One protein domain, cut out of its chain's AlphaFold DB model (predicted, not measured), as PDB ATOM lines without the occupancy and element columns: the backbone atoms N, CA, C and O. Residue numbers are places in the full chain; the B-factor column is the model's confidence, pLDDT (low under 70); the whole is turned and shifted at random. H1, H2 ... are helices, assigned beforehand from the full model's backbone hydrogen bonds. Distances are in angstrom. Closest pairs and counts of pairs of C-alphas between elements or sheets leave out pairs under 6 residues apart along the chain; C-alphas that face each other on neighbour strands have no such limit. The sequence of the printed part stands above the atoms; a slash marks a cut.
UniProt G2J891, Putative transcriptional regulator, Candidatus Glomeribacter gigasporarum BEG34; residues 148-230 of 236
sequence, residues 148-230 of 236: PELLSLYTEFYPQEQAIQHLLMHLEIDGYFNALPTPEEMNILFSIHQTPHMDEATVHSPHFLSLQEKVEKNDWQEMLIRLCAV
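This is residues 148 to 230 of the 236 residues of the protein "Putative transcriptional regulator" of Candidatus Glomeribacter gigasporarum BEG34 (UniProt G2J891). Look first for H3, the helix in the middle: H5 and H6 pack on different stretches of it, while H1 and H2 make a crossed pair at one end of the domain. Short H4 lies at the other end. The printed part has 83 residues with six named helices, H1 to H6 in order, and is all helix; it is compact, radius of gyration of the C-alphas 12.1 A, spanning 35 by 24 by 23 A.

H3, residues 183 to 194, touches H5, residues 206 to 214, with residues 184 to 188 alone, about perpendicular at 88 degrees; the closest C-alphas, Glu 185 and His 207, are 5.6 A apart. With residues 192 to 193 alone H3 touches H6, residues 220 to 229, at a steep tilt of 61 degrees, the same way; the closest C-alphas, His 193 and Cys 228, are 5.2 A apart. H1, residues 148 to 157, touches H2, residues 160 to 170, at a steep tilt of 60 degrees, opposite ways; the closest C-alphas, Tyr 154 and Ala 163, are 4.9 A apart. H4, residues 200 to 203, is close to but not clearly touching H5: the closest C-alphas, Thr 202 and Phe 208, are 6.7 A apart. Packing is mostly crossed, with 0 of 3 touching pairs at a shallow tilt. Every O i to N i+4 pair is within hydrogen-bond range in H2, H3, H5 and H6, and 5 of 6 in H1; H4 is too short for one.

Find C-alpha 183 at (6.643, -4.676, -13.828); H3 runs 16.6 A from there. H1 begins at C-alpha 148, (12.697, -8.984, -6.983), and runs 14.9 A; H2 runs 15.2 A, H5 12.5 A. H6 runs 14.3 A to C-alpha 229, (24.815, 1.884, -4.123).

The printed part has no cut. The link from H2 to H3, residues 171 to 182, is long. No printed residue is under pLDDT 70.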
ATOM      1  N   PRO A 148      13.885  -8.212  -6.620       95.31
ATOM      2  CA  PRO A 148      12.697  -8.984  -6.983       95.31
ATOM      3  C   PRO A 148      11.969  -9.601  -5.779       95.31
ATOM      4  O   PRO A 148      10.741  -9.552  -5.719       95.31
ATOM      5  N   GLU A 149      12.698 -10.159  -4.804       95.12
ATOM      6  CA  GLU A 149      12.093 -10.699  -3.576       95.12
ATOM      7  C   GLU A 149      11.439  -9.595  -2.740       95.12
ATOM      8  O   GLU A 149      10.353  -9.804  -2.202       95.12
ATOM      9  N   LEU A 150      12.055  -8.411  -2.664       95.19
ATOM     10  CA  LEU A 150      11.464  -7.260  -1.983       95.19
ATOM     11  C   LEU A 150      10.195  -6.775  -2.686       95.19
ATOM     12  O   LEU A 150       9.204  -6.502  -2.008       95.19
ATOM     13  N   LEU A 151      10.175  -6.713  -4.022       96.56
ATOM     14  CA  LEU A 151       8.953  -6.382  -4.757       96.56
ATOM     15  C   LEU A 151       7.859  -7.418  -4.487       96.56
ATOM     16  O   LEU A 151       6.726  -7.042  -4.189       96.56
ATOM     17  N   SER A 152       8.205  -8.708  -4.531       96.19
ATOM     18  CA  SER A 152       7.276  -9.794  -4.207       96.19
ATOM     19  C   SER A 152       6.697  -9.620  -2.803       96.19
ATOM     20  O   SER A 152       5.479  -9.682  -2.637       96.19
ATOM     21  N   LEU A 153       7.537  -9.317  -1.811       95.50
ATOM     22  CA  LEU A 153       7.099  -9.055  -0.444       95.50
ATOM     23  C   LEU A 153       6.119  -7.877  -0.379       95.50
ATOM     24  O   LEU A 153       5.066  -7.989   0.239       95.50
ATOM     25  N   TYR A 154       6.411  -6.761  -1.053       95.69
ATOM     26  CA  TYR A 154       5.479  -5.634  -1.110       95.69
ATOM     27  C   TYR A 154       4.142  -6.015  -1.758       95.69
ATOM     28  O   TYR A 154       3.095  -5.586  -1.270       95.69
ATOM     29  N   THR A 155       4.137  -6.854  -2.797       95.69
ATOM     30  CA  THR A 155       2.886  -7.293  -3.444       95.69
ATOM     31  C   THR A 155       2.005  -8.184  -2.564       95.69
ATOM     32  O   THR A 155       0.805  -8.282  -2.818       95.69
ATOM     33  N   GLU A 156       2.541  -8.783  -1.493       94.69
ATOM     34  CA  GLU A 156       1.728  -9.507  -0.501       94.69
ATOM     35  C   GLU A 156       0.831  -8.564   0.312       94.69
ATOM     36  O   GLU A 156      -0.244  -8.955   0.775       94.69
ATOM     37  N   PHE A 157       1.257  -7.309   0.479       94.25
ATOM     38  CA  PHE A 157       0.555  -6.330   1.304       94.25
ATOM     39  C   PHE A 157      -0.116  -5.235   0.485       94.25
ATOM     40  O   PHE A 157      -1.128  -4.701   0.936       94.25
ATOM     41  N   TYR A 158       0.397  -4.901  -0.695       93.25
ATOM     42  CA  TYR A 158      -0.040  -3.757  -1.489       93.25
ATOM     43  C   TYR A 158      -0.460  -4.171  -2.907       93.25
ATOM     44  O   TYR A 158       0.135  -5.080  -3.486       93.25
ATOM     45  N   PRO A 159      -1.446  -3.484  -3.518       93.12
ATOM     46  CA  PRO A 159      -1.681  -3.580  -4.958       93.12
ATOM     47  C   PRO A 159      -0.409  -3.260  -5.749       93.12
ATOM     48  O   PRO A 159       0.402  -2.452  -5.304       93.12
ATOM     49  N   GLN A 160      -0.266  -3.833  -6.944       94.88
ATOM     50  CA  GLN A 160       0.973  -3.786  -7.731       94.88
ATOM     51  C   GLN A 160       1.582  -2.381  -7.883       94.88
ATOM     52  O   GLN A 160       2.768  -2.210  -7.628       94.88
ATOM     53  N   GLU A 161       0.793  -1.366  -8.241       94.81
ATOM     54  CA  GLU A 161       1.300   0.011  -8.387       94.81
ATOM     55  C   GLU A 161       1.828   0.585  -7.063       94.81
ATOM     56  O   GLU A 161       2.886   1.208  -7.031       94.81
ATOM     57  N   GLN A 162       1.131   0.327  -5.951       93.56
ATOM     58  CA  GLN A 162       1.570   0.758  -4.621       93.56
ATOM     59  C   GLN A 162       2.807  -0.017  -4.161       93.56
ATOM     60  O   GLN A 162       3.688   0.566  -3.540       93.56
ATOM     61  N   ALA A 163       2.896  -1.310  -4.478       95.69
ATOM     62  CA  ALA A 163       4.071  -2.123  -4.184       95.69
ATOM     63  C   ALA A 163       5.319  -1.587  -4.905       95.69
ATOM     64  O   ALA A 163       6.373  -1.453  -4.288       95.69
ATOM     65  N   ILE A 164       5.177  -1.216  -6.184       97.25
ATOM     66  CA  ILE A 164       6.240  -0.569  -6.962       97.25
ATOM     67  C   ILE A 164       6.621   0.770  -6.321       97.25
ATOM     68  O   ILE A 164       7.795   0.981  -6.032       97.25
ATOM     69  N   GLN A 165       5.647   1.639  -6.030       95.44
ATOM     70  CA  GLN A 165       5.901   2.930  -5.382       95.44
ATOM     71  C   GLN A 165       6.653   2.769  -4.053       95.44
ATOM     72  O   GLN A 165       7.653   3.446  -3.829       95.44
ATOM     73  N   HIS A 166       6.210   1.859  -3.181       94.56
ATOM     74  CA  HIS A 166       6.863   1.624  -1.893       94.56
ATOM     75  C   HIS A 166       8.276   1.061  -2.044       94.56
ATOM     76  O   HIS A 166       9.161   1.445  -1.281       94.56
ATOM     77  N   LEU A 167       8.522   0.186  -3.023       95.75
ATOM     78  CA  LEU A 167       9.877  -0.289  -3.285       95.75
ATOM     79  C   LEU A 167      10.785   0.854  -3.754       95.75
ATOM     80  O   LEU A 167      11.884   0.992  -3.227       95.75
ATOM     81  N   LEU A 168      10.329   1.702  -4.680       95.88
ATOM     82  CA  LEU A 168      11.113   2.850  -5.150       95.88
ATOM     83  C   LEU A 168      11.401   3.854  -4.026       95.88
ATOM     84  O   LEU A 168      12.519   4.353  -3.940       95.88
ATOM     85  N   MET A 169      10.432   4.096  -3.135       93.50
ATOM     86  CA  MET A 169      10.624   4.930  -1.941       93.50
ATOM     87  C   MET A 169      11.631   4.309  -0.973       93.50
ATOM     88  O   MET A 169      12.465   5.012  -0.414       93.50
ATOM     89  N   HIS A 170      11.574   2.990  -0.767       91.81
ATOM     90  CA  HIS A 170      12.526   2.289   0.096       91.81
ATOM     91  C   HIS A 170      13.948   2.324  -0.489       91.81
ATOM     92  O   HIS A 170      14.921   2.398   0.250       91.81
ATOM     93  N   LEU A 171      14.071   2.315  -1.815       92.94
ATOM     94  CA  LEU A 171      15.339   2.497  -2.519       92.94
ATOM     95  C   LEU A 171      15.778   3.970  -2.606       92.94
ATOM     96  O   LEU A 171      16.852   4.239  -3.132       92.94
ATOM     97  N   GLU A 172      14.962   4.909  -2.114       93.12
ATOM     98  CA  GLU A 172      15.182   6.359  -2.204       93.12
ATOM     99  C   GLU A 172      15.396   6.853  -3.648       93.12
ATOM    100  O   GLU A 172      16.174   7.779  -3.899       93.12
ATOM    101  N   ILE A 173      14.711   6.222  -4.609       95.25
ATOM    102  CA  ILE A 173      14.763   6.588  -6.032       95.25
ATOM    103  C   ILE A 173      13.399   6.956  -6.626       95.25
ATOM    104  O   ILE A 173      13.305   7.224  -7.821       95.25
ATOM    105  N   ASP A 174      12.329   6.979  -5.833       94.62
ATOM    106  CA  ASP A 174      10.991   7.331  -6.315       94.62
ATOM    107  C   ASP A 174      10.927   8.751  -6.888       94.62
ATOM    108  O   ASP A 174      10.302   8.961  -7.925       94.62
ATOM    109  N   GLY A 175      11.635   9.699  -6.267       94.00
ATOM    110  CA  GLY A 175      11.657  11.104  -6.682       94.00
ATOM    111  C   GLY A 175      12.237  11.368  -8.077       94.00
ATOM    112  O   GLY A 175      12.060  12.466  -8.588       94.00
ATOM    113  N   TYR A 176      12.895  10.387  -8.702       95.56
ATOM    114  CA  TYR A 176      13.459  10.513 -10.051       95.56
ATOM    115  C   TYR A 176      12.441  10.213 -11.164       95.56
ATOM    116  O   TYR A 176      12.693  10.511 -12.335       95.56
ATOM    117  N   PHE A 177      11.307   9.591 -10.826       95.50
ATOM    118  CA  PHE A 177      10.307   9.135 -11.788       95.50
ATOM    119  C   PHE A 177       9.154  10.135 -11.931       95.50
ATOM    120  O   PHE A 177       8.432  10.423 -10.981       95.50
ATOM    121  N   ASN A 178       8.890  10.570 -13.163       94.81
ATOM    122  CA  ASN A 178       7.696  11.345 -13.528       94.81
ATOM    123  C   ASN A 178       6.441  10.470 -13.674       94.81
ATOM    124  O   ASN A 178       5.315  10.972 -13.696       94.81
ATOM    125  N   ALA A 179       6.634   9.161 -13.828       95.25
ATOM    126  CA  ALA A 179       5.583   8.160 -13.866       95.25
ATOM    127  C   ALA A 179       6.125   6.825 -13.353       95.25
ATOM    128  O   ALA A 179       7.282   6.485 -13.601       95.25
ATOM    129  N   LEU A 180       5.273   6.048 -12.681       96.50
ATOM    130  CA  LEU A 180       5.676   4.756 -12.139       96.50
ATOM    131  C   LEU A 180       6.139   3.788 -13.246       96.50
ATOM    132  O   LEU A 180       5.498   3.696 -14.308       96.50
ATOM    133  N   PRO A 181       7.228   3.039 -13.009       97.25
ATOM    134  CA  PRO A 181       7.636   1.969 -13.898       97.25
ATOM    135  C   PRO A 181       6.619   0.817 -13.889       97.25
ATOM    136  O   PRO A 181       5.934   0.569 -12.896       97.25
ATOM    137  N   THR A 182       6.506   0.105 -15.008       96.94
ATOM    138  CA  THR A 182       5.732  -1.143 -15.103       96.94
ATOM    139  C   THR A 182       6.521  -2.315 -14.504       96.94
ATOM    140  O   THR A 182       7.724  -2.187 -14.274       96.94
ATOM    141  N   PRO A 183       5.906  -3.490 -14.272       95.88
ATOM    142  CA  PRO A 183       6.643  -4.676 -13.828       95.88
ATOM    143  C   PRO A 183       7.812  -5.062 -14.746       95.88
ATOM    144  O   PRO A 183       8.877  -5.448 -14.270       95.88
ATOM    145  N   GLU A 184       7.644  -4.932 -16.062       95.00
ATOM    146  CA  GLU A 184       8.693  -5.218 -17.045       95.00
ATOM    147  C   GLU A 184       9.851  -4.221 -16.937       95.00
ATOM    148  O   GLU A 184      11.013  -4.603 -17.036       95.00
ATOM    149  N   GLU A 185       9.545  -2.952 -16.679       96.56
ATOM    150  CA  GLU A 185      10.545  -1.907 -16.465       96.56
ATOM    151  C   GLU A 185      11.242  -2.052 -15.100       96.56
ATOM    152  O   GLU A 185      12.446  -1.830 -14.995       96.56
ATOM    153  N   MET A 186      10.532  -2.517 -14.066       97.19
ATOM    154  CA  MET A 186      11.139  -2.890 -12.783       97.19
ATOM    155  C   MET A 186      12.157  -4.022 -12.950       97.19
ATOM    156  O   MET A 186      13.239  -3.953 -12.372       97.19
ATOM    157  N   ASN A 187      11.867  -5.021 -13.792       94.25
ATOM    158  CA  ASN A 187      12.833  -6.080 -14.094       94.25
ATOM    159  C   ASN A 187      14.119  -5.528 -14.723       94.25
ATOM    160  O   ASN A 187      15.200  -6.016 -14.410       94.25
ATOM    161  N   ILE A 188      14.023  -4.479 -15.545       93.56
ATOM    162  CA  ILE A 188      15.202  -3.802 -16.098       93.56
ATOM    163  C   ILE A 188      16.012  -3.125 -14.992       93.56
ATOM    164  O   ILE A 188      17.230  -3.291 -14.964       93.56
ATOM    165  N   LEU A 189      15.368  -2.415 -14.058       94.38
ATOM    166  CA  LEU A 189      16.062  -1.834 -12.899       94.38
ATOM    167  C   LEU A 189      16.770  -2.918 -12.073       94.38
ATOM    168  O   LEU A 189      17.915  -2.735 -11.665       94.38
ATOM    169  N   PHE A 190      16.136  -4.074 -11.876       93.56
ATOM    170  CA  PHE A 190      16.753  -5.195 -11.166       93.56
ATOM    171  C   PHE A 190      17.968  -5.754 -11.912       93.56
ATOM    172  O   PHE A 190      18.994  -6.022 -11.290       93.56
ATOM    173  N   SER A 191      17.888  -5.889 -13.237       90.56
ATOM    174  CA  SER A 191      19.029  -6.312 -14.053       90.56
ATOM    175  C   SER A 191      20.177  -5.303 -14.006       90.56
ATOM    176  O   SER A 191      21.325  -5.705 -13.855       90.56
ATOM    177  N   ILE A 192      19.884  -4.001 -14.059       90.00
ATOM    178  CA  ILE A 192      20.885  -2.933 -13.919       90.00
ATOM    179  C   ILE A 192      21.591  -3.020 -12.563       90.00
ATOM    180  O   ILE A 192      22.816  -2.931 -12.503       90.00
ATOM    181  N   HIS A 193      20.824  -3.199 -11.483       90.12
ATOM    182  CA  HIS A 193      21.354  -3.330 -10.124       90.12
ATOM    183  C   HIS A 193      22.320  -4.513  -9.994       90.12
ATOM    184  O   HIS A 193      23.381  -4.380  -9.389       90.12
ATOM    185  N   GLN A 194      21.979  -5.656 -10.598       85.31
ATOM    186  CA  GLN A 194      22.809  -6.864 -10.566       85.31
ATOM    187  C   GLN A 194      24.029  -6.777 -11.488       85.31
ATOM    188  O   GLN A 194      25.114  -7.243 -11.143       85.31
ATOM    189  N   THR A 195      23.852  -6.199 -12.674       83.50
ATOM    190  CA  THR A 195      24.879  -6.088 -13.708       83.50
ATOM    191  C   THR A 195      24.909  -4.663 -14.255       83.50
ATOM    192  O   THR A 195      24.236  -4.369 -15.243       83.50
ATOM    193  N   PRO A 196      25.741  -3.772 -13.677       73.38
ATOM    194  CA  PRO A 196      25.848  -2.383 -14.133       73.38
ATOM    195  C   PRO A 196      26.281  -2.249 -15.603       73.38
ATOM    196  O   PRO A 196      26.023  -1.234 -16.251       73.38
ATOM    197  N   HIS A 197      26.931  -3.281 -16.147       74.12
ATOM    198  CA  HIS A 197      27.244  -3.416 -17.567       74.12
ATOM    199  C   HIS A 197      26.147  -4.221 -18.270       74.12
ATOM    200  O   HIS A 197      26.271  -5.430 -18.455       74.12
ATOM    201  N   MET A 198      25.071  -3.533 -18.643       74.12
ATOM    202  CA  MET A 198      23.967  -4.119 -19.403       74.12
ATOM    203  C   MET A 198      24.413  -4.507 -20.817       74.12
ATOM    204  O   MET A 198      25.240  -3.822 -21.425       74.12
ATOM    205  N   ASP A 199      23.846  -5.584 -21.357       78.88
ATOM    206  CA  ASP A 199      24.065  -5.953 -22.754       78.88
ATOM    207  C   ASP A 199      23.362  -4.979 -23.723       78.88
ATOM    208  O   ASP A 199      22.393  -4.294 -23.379       78.88
ATOM    209  N   GLU A 200      23.854  -4.904 -24.965       75.25
ATOM    210  CA  GLU A 200      23.275  -4.017 -25.987       75.25
ATOM    211  C   GLU A 200      21.795  -4.339 -26.252       75.25
ATOM    212  O   GLU A 200      20.994  -3.440 -26.505       75.25
ATOM    213  N   ALA A 201      21.407  -5.615 -26.150       76.12
ATOM    214  CA  ALA A 201      20.035  -6.054 -26.379       76.12
ATOM    215  C   ALA A 201      19.050  -5.427 -25.379       76.12
ATOM    216  O   ALA A 201      17.968  -4.989 -25.775       76.12
ATOM    217  N   THR A 202      19.428  -5.334 -24.102       80.00
ATOM    218  CA  THR A 202      18.569  -4.748 -23.071       80.00
ATOM    219  C   THR A 202      18.491  -3.232 -23.202       80.00
ATOM    220  O   THR A 202      17.393  -2.678 -23.115       80.00
ATOM    221  N   VAL A 203      19.614  -2.566 -23.498       83.81
ATOM    222  CA  VAL A 203      19.679  -1.104 -23.705       83.81
ATOM    223  C   VAL A 203      18.828  -0.653 -24.900       83.81
ATOM    224  O   VAL A 203      18.291   0.452 -24.906       83.81
ATOM    225  N   HIS A 204      18.653  -1.513 -25.904       85.56
ATOM    226  CA  HIS A 204      17.807  -1.235 -27.069       85.56
ATOM    227  C   HIS A 204      16.371  -1.766 -26.949       85.56
ATOM    228  O   HIS A 204      15.592  -1.648 -27.899       85.56
ATOM    229  N   SER A 205      15.989  -2.342 -25.806       91.50
ATOM    230  CA  SER A 205      14.631  -2.850 -25.616       91.50
ATOM    231  C   SER A 205      13.602  -1.707 -25.506       91.50
ATOM    232  O   SER A 205      13.903  -0.655 -24.934       91.50
ATOM    233  N   PRO A 206      12.354  -1.894 -25.986       92.19
ATOM    234  CA  PRO A 206      11.301  -0.881 -25.850       92.19
ATOM    235  C   PRO A 206      11.017  -0.498 -24.393       92.19
ATOM    236  O   PRO A 206      10.751   0.663 -24.098       92.19
ATOM    237  N   HIS A 207      11.110  -1.466 -23.479       93.88
ATOM    238  CA  HIS A 207      10.914  -1.243 -22.050       93.88
ATOM    239  C   HIS A 207      12.042  -0.402 -21.440       93.88
ATOM    240  O   HIS A 207      11.763   0.440 -20.596       93.88
ATOM    241  N   PHE A 208      13.293  -0.561 -21.886       92.88
ATOM    242  CA  PHE A 208      14.401   0.275 -21.415       92.88
ATOM    243  C   PHE A 208      14.222   1.731 -21.850       92.88
ATOM    244  O   PHE A 208      14.353   2.638 -21.033       92.88
ATOM    245  N   LEU A 209      13.873   1.955 -23.120       92.81
ATOM    246  CA  LEU A 209      13.631   3.302 -23.645       92.81
ATOM    247  C   LEU A 209      12.436   3.970 -22.947       92.81
ATOM    248  O   LEU A 209      12.545   5.114 -22.518       92.81
ATOM    249  N   SER A 210      11.340   3.232 -22.753       95.12
ATOM    250  CA  SER A 210      10.170   3.695 -21.991       95.12
ATOM    251  C   SER A 210      10.529   4.041 -20.540       95.12
ATOM    252  O   SER A 210      10.161   5.103 -20.042       95.12
ATOM    253  N   LEU A 211      11.313   3.192 -19.868       94.88
ATOM    254  CA  LEU A 211      11.804   3.447 -18.514       94.88
ATOM    255  C   LEU A 211      12.660   4.724 -18.450       94.88
ATOM    256  O   LEU A 211      12.481   5.524 -17.534       94.88
ATOM    257  N   GLN A 212      13.543   4.951 -19.427       93.25
ATOM    258  CA  GLN A 212      14.338   6.180 -19.507       93.25
ATOM    259  C   GLN A 212      13.478   7.428 -19.710       93.25
ATOM    260  O   GLN A 212      13.760   8.457 -19.104       93.25
ATOM    261  N   GLU A 213      12.428   7.353 -20.529       94.06
ATOM    262  CA  GLU A 213      11.497   8.469 -20.745       94.06
ATOM    263  C   GLU A 213      10.711   8.840 -19.480       94.06
ATOM    264  O   GLU A 213      10.308   9.994 -19.317       94.06
ATOM    265  N   LYS A 214      10.502   7.878 -18.572       95.62
ATOM    266  CA  LYS A 214       9.836   8.108 -17.284       95.62
ATOM    267  C   LYS A 214      10.728   8.785 -16.251       95.62
ATOM    268  O   LYS A 214      10.191   9.365 -15.310       95.62
ATOM    269  N   VAL A 215      12.046   8.737 -16.411       93.56
ATOM    270  CA  VAL A 215      12.991   9.413 -15.518       93.56
ATOM    271  C   VAL A 215      13.254  10.831 -16.019       93.56
ATOM    272  O   VAL A 215      13.286  11.087 -17.224       93.56
ATOM    273  N   GLU A 216      13.425  11.790 -15.109       88.19
ATOM    274  CA  GLU A 216      13.786  13.153 -15.502       88.19
ATOM    275  C   GLU A 216      15.081  13.181 -16.345       88.19
ATOM    276  O   GLU A 216      16.049  12.454 -16.112       88.19
ATOM    277  N   LYS A 217      15.109  14.030 -17.382       73.75
ATOM    278  CA  LYS A 217      16.091  13.957 -18.486       73.75
ATOM    279  C   LYS A 217      17.565  14.102 -18.059       73.75
ATOM    280  O   LYS A 217      18.449  13.729 -18.826       73.75
ATOM    281  N   ASN A 218      17.837  14.619 -16.861       84.12
ATOM    282  CA  ASN A 218      19.190  14.807 -16.317       84.12
ATOM    283  C   ASN A 218      19.499  13.910 -15.109       84.12
ATOM    284  O   ASN A 218      20.587  13.977 -14.546       84.12
ATOM    285  N   ASP A 219      18.555  13.048 -14.760       91.56
ATOM    286  CA  ASP A 219      18.465  12.399 -13.459       91.56
ATOM    287  C   ASP A 219      18.723  10.892 -13.552       91.56
ATOM    288  O   ASP A 219      19.052  10.242 -12.562       91.56
ATOM    289  N   TRP A 220      18.689  10.350 -14.773       91.44
ATOM    290  CA  TRP A 220      18.972   8.948 -15.074       91.44
ATOM    291  C   TRP A 220      20.288   8.458 -14.464       91.44
ATOM    292  O   TRP A 220      20.316   7.432 -13.795       91.44
ATOM    293  N   GLN A 221      21.389   9.186 -14.668       90.50
ATOM    294  CA  GLN A 221      22.702   8.752 -14.177       90.50
ATOM    295  C   GLN A 221      22.780   8.748 -12.648       90.50
ATOM    296  O   GLN A 221      23.308   7.800 -12.074       90.50
ATOM    297  N   GLU A 222      22.232   9.769 -11.991       92.56
ATOM    298  CA  GLU A 222      22.197   9.852 -10.527       92.56
ATOM    299  C   GLU A 222      21.305   8.751  -9.931       92.56
ATOM    300  O   GLU A 222      21.713   8.068  -8.991       92.56
ATOM    301  N   MET A 223      20.131   8.509 -10.523       95.00
ATOM    302  CA  MET A 223      19.243   7.416 -10.122       95.00
ATOM    303  C   MET A 223      19.953   6.057 -10.219       95.00
ATOM    304  O   MET A 223      19.857   5.244  -9.299       95.00
ATOM    305  N   LEU A 224      20.713   5.815 -11.295       91.75
ATOM    306  CA  LEU A 224      21.495   4.585 -11.450       91.75
ATOM    307  C   LEU A 224      22.593   4.460 -10.388       91.75
ATOM    308  O   LEU A 224      22.786   3.376  -9.845       91.75
ATOM    309  N   ILE A 225      23.300   5.552 -10.076       90.94
ATOM    310  CA  ILE A 225      24.328   5.564  -9.025       90.94
ATOM    311  C   ILE A 225      23.714   5.166  -7.680       90.94
ATOM    312  O   ILE A 225      24.281   4.329  -6.980       90.94
ATOM    313  N   ARG A 226      22.542   5.712  -7.341       92.25
ATOM    314  CA  ARG A 226      21.826   5.377  -6.101       92.25
ATOM    315  C   ARG A 226      21.344   3.940  -6.072       92.25
ATOM    316  O   ARG A 226      21.581   3.249  -5.087       92.25
ATOM    317  N   LEU A 227      20.741   3.475  -7.164       92.75
ATOM    318  CA  LEU A 227      20.308   2.089  -7.298       92.75
ATOM    319  C   LEU A 227      21.482   1.124  -7.085       92.75
ATOM    320  O   LEU A 227      21.372   0.191  -6.299       92.75
ATOM    321  N   CYS A 228      22.627   1.378  -7.723       89.75
ATOM    322  CA  CYS A 228      23.827   0.545  -7.605       89.75
ATOM    323  C   CYS A 228      24.572   0.702  -6.267       89.75
ATOM    324  O   CYS A 228      25.426  -0.126  -5.954       89.75
ATOM    325  N   ALA A 229      24.279   1.739  -5.476       88.75
ATOM    326  CA  ALA A 229      24.815   1.884  -4.123       88.75
ATOM    327  C   ALA A 229      24.117   0.953  -3.116       88.75
ATOM    328  O   ALA A 229      24.675   0.677  -2.049       88.75
ATOM    329  N   VAL A 230      22.923   0.448  -3.445       86.56
ATOM    330  CA  VAL A 230      22.231  -0.565  -2.642       86.56
ATOM    331  C   VAL A 230      23.016  -1.878  -2.723       86.56
ATOM    332  O   VAL A 230      23.265  -2.354  -3.833       86.56
TER     333      VAL A 230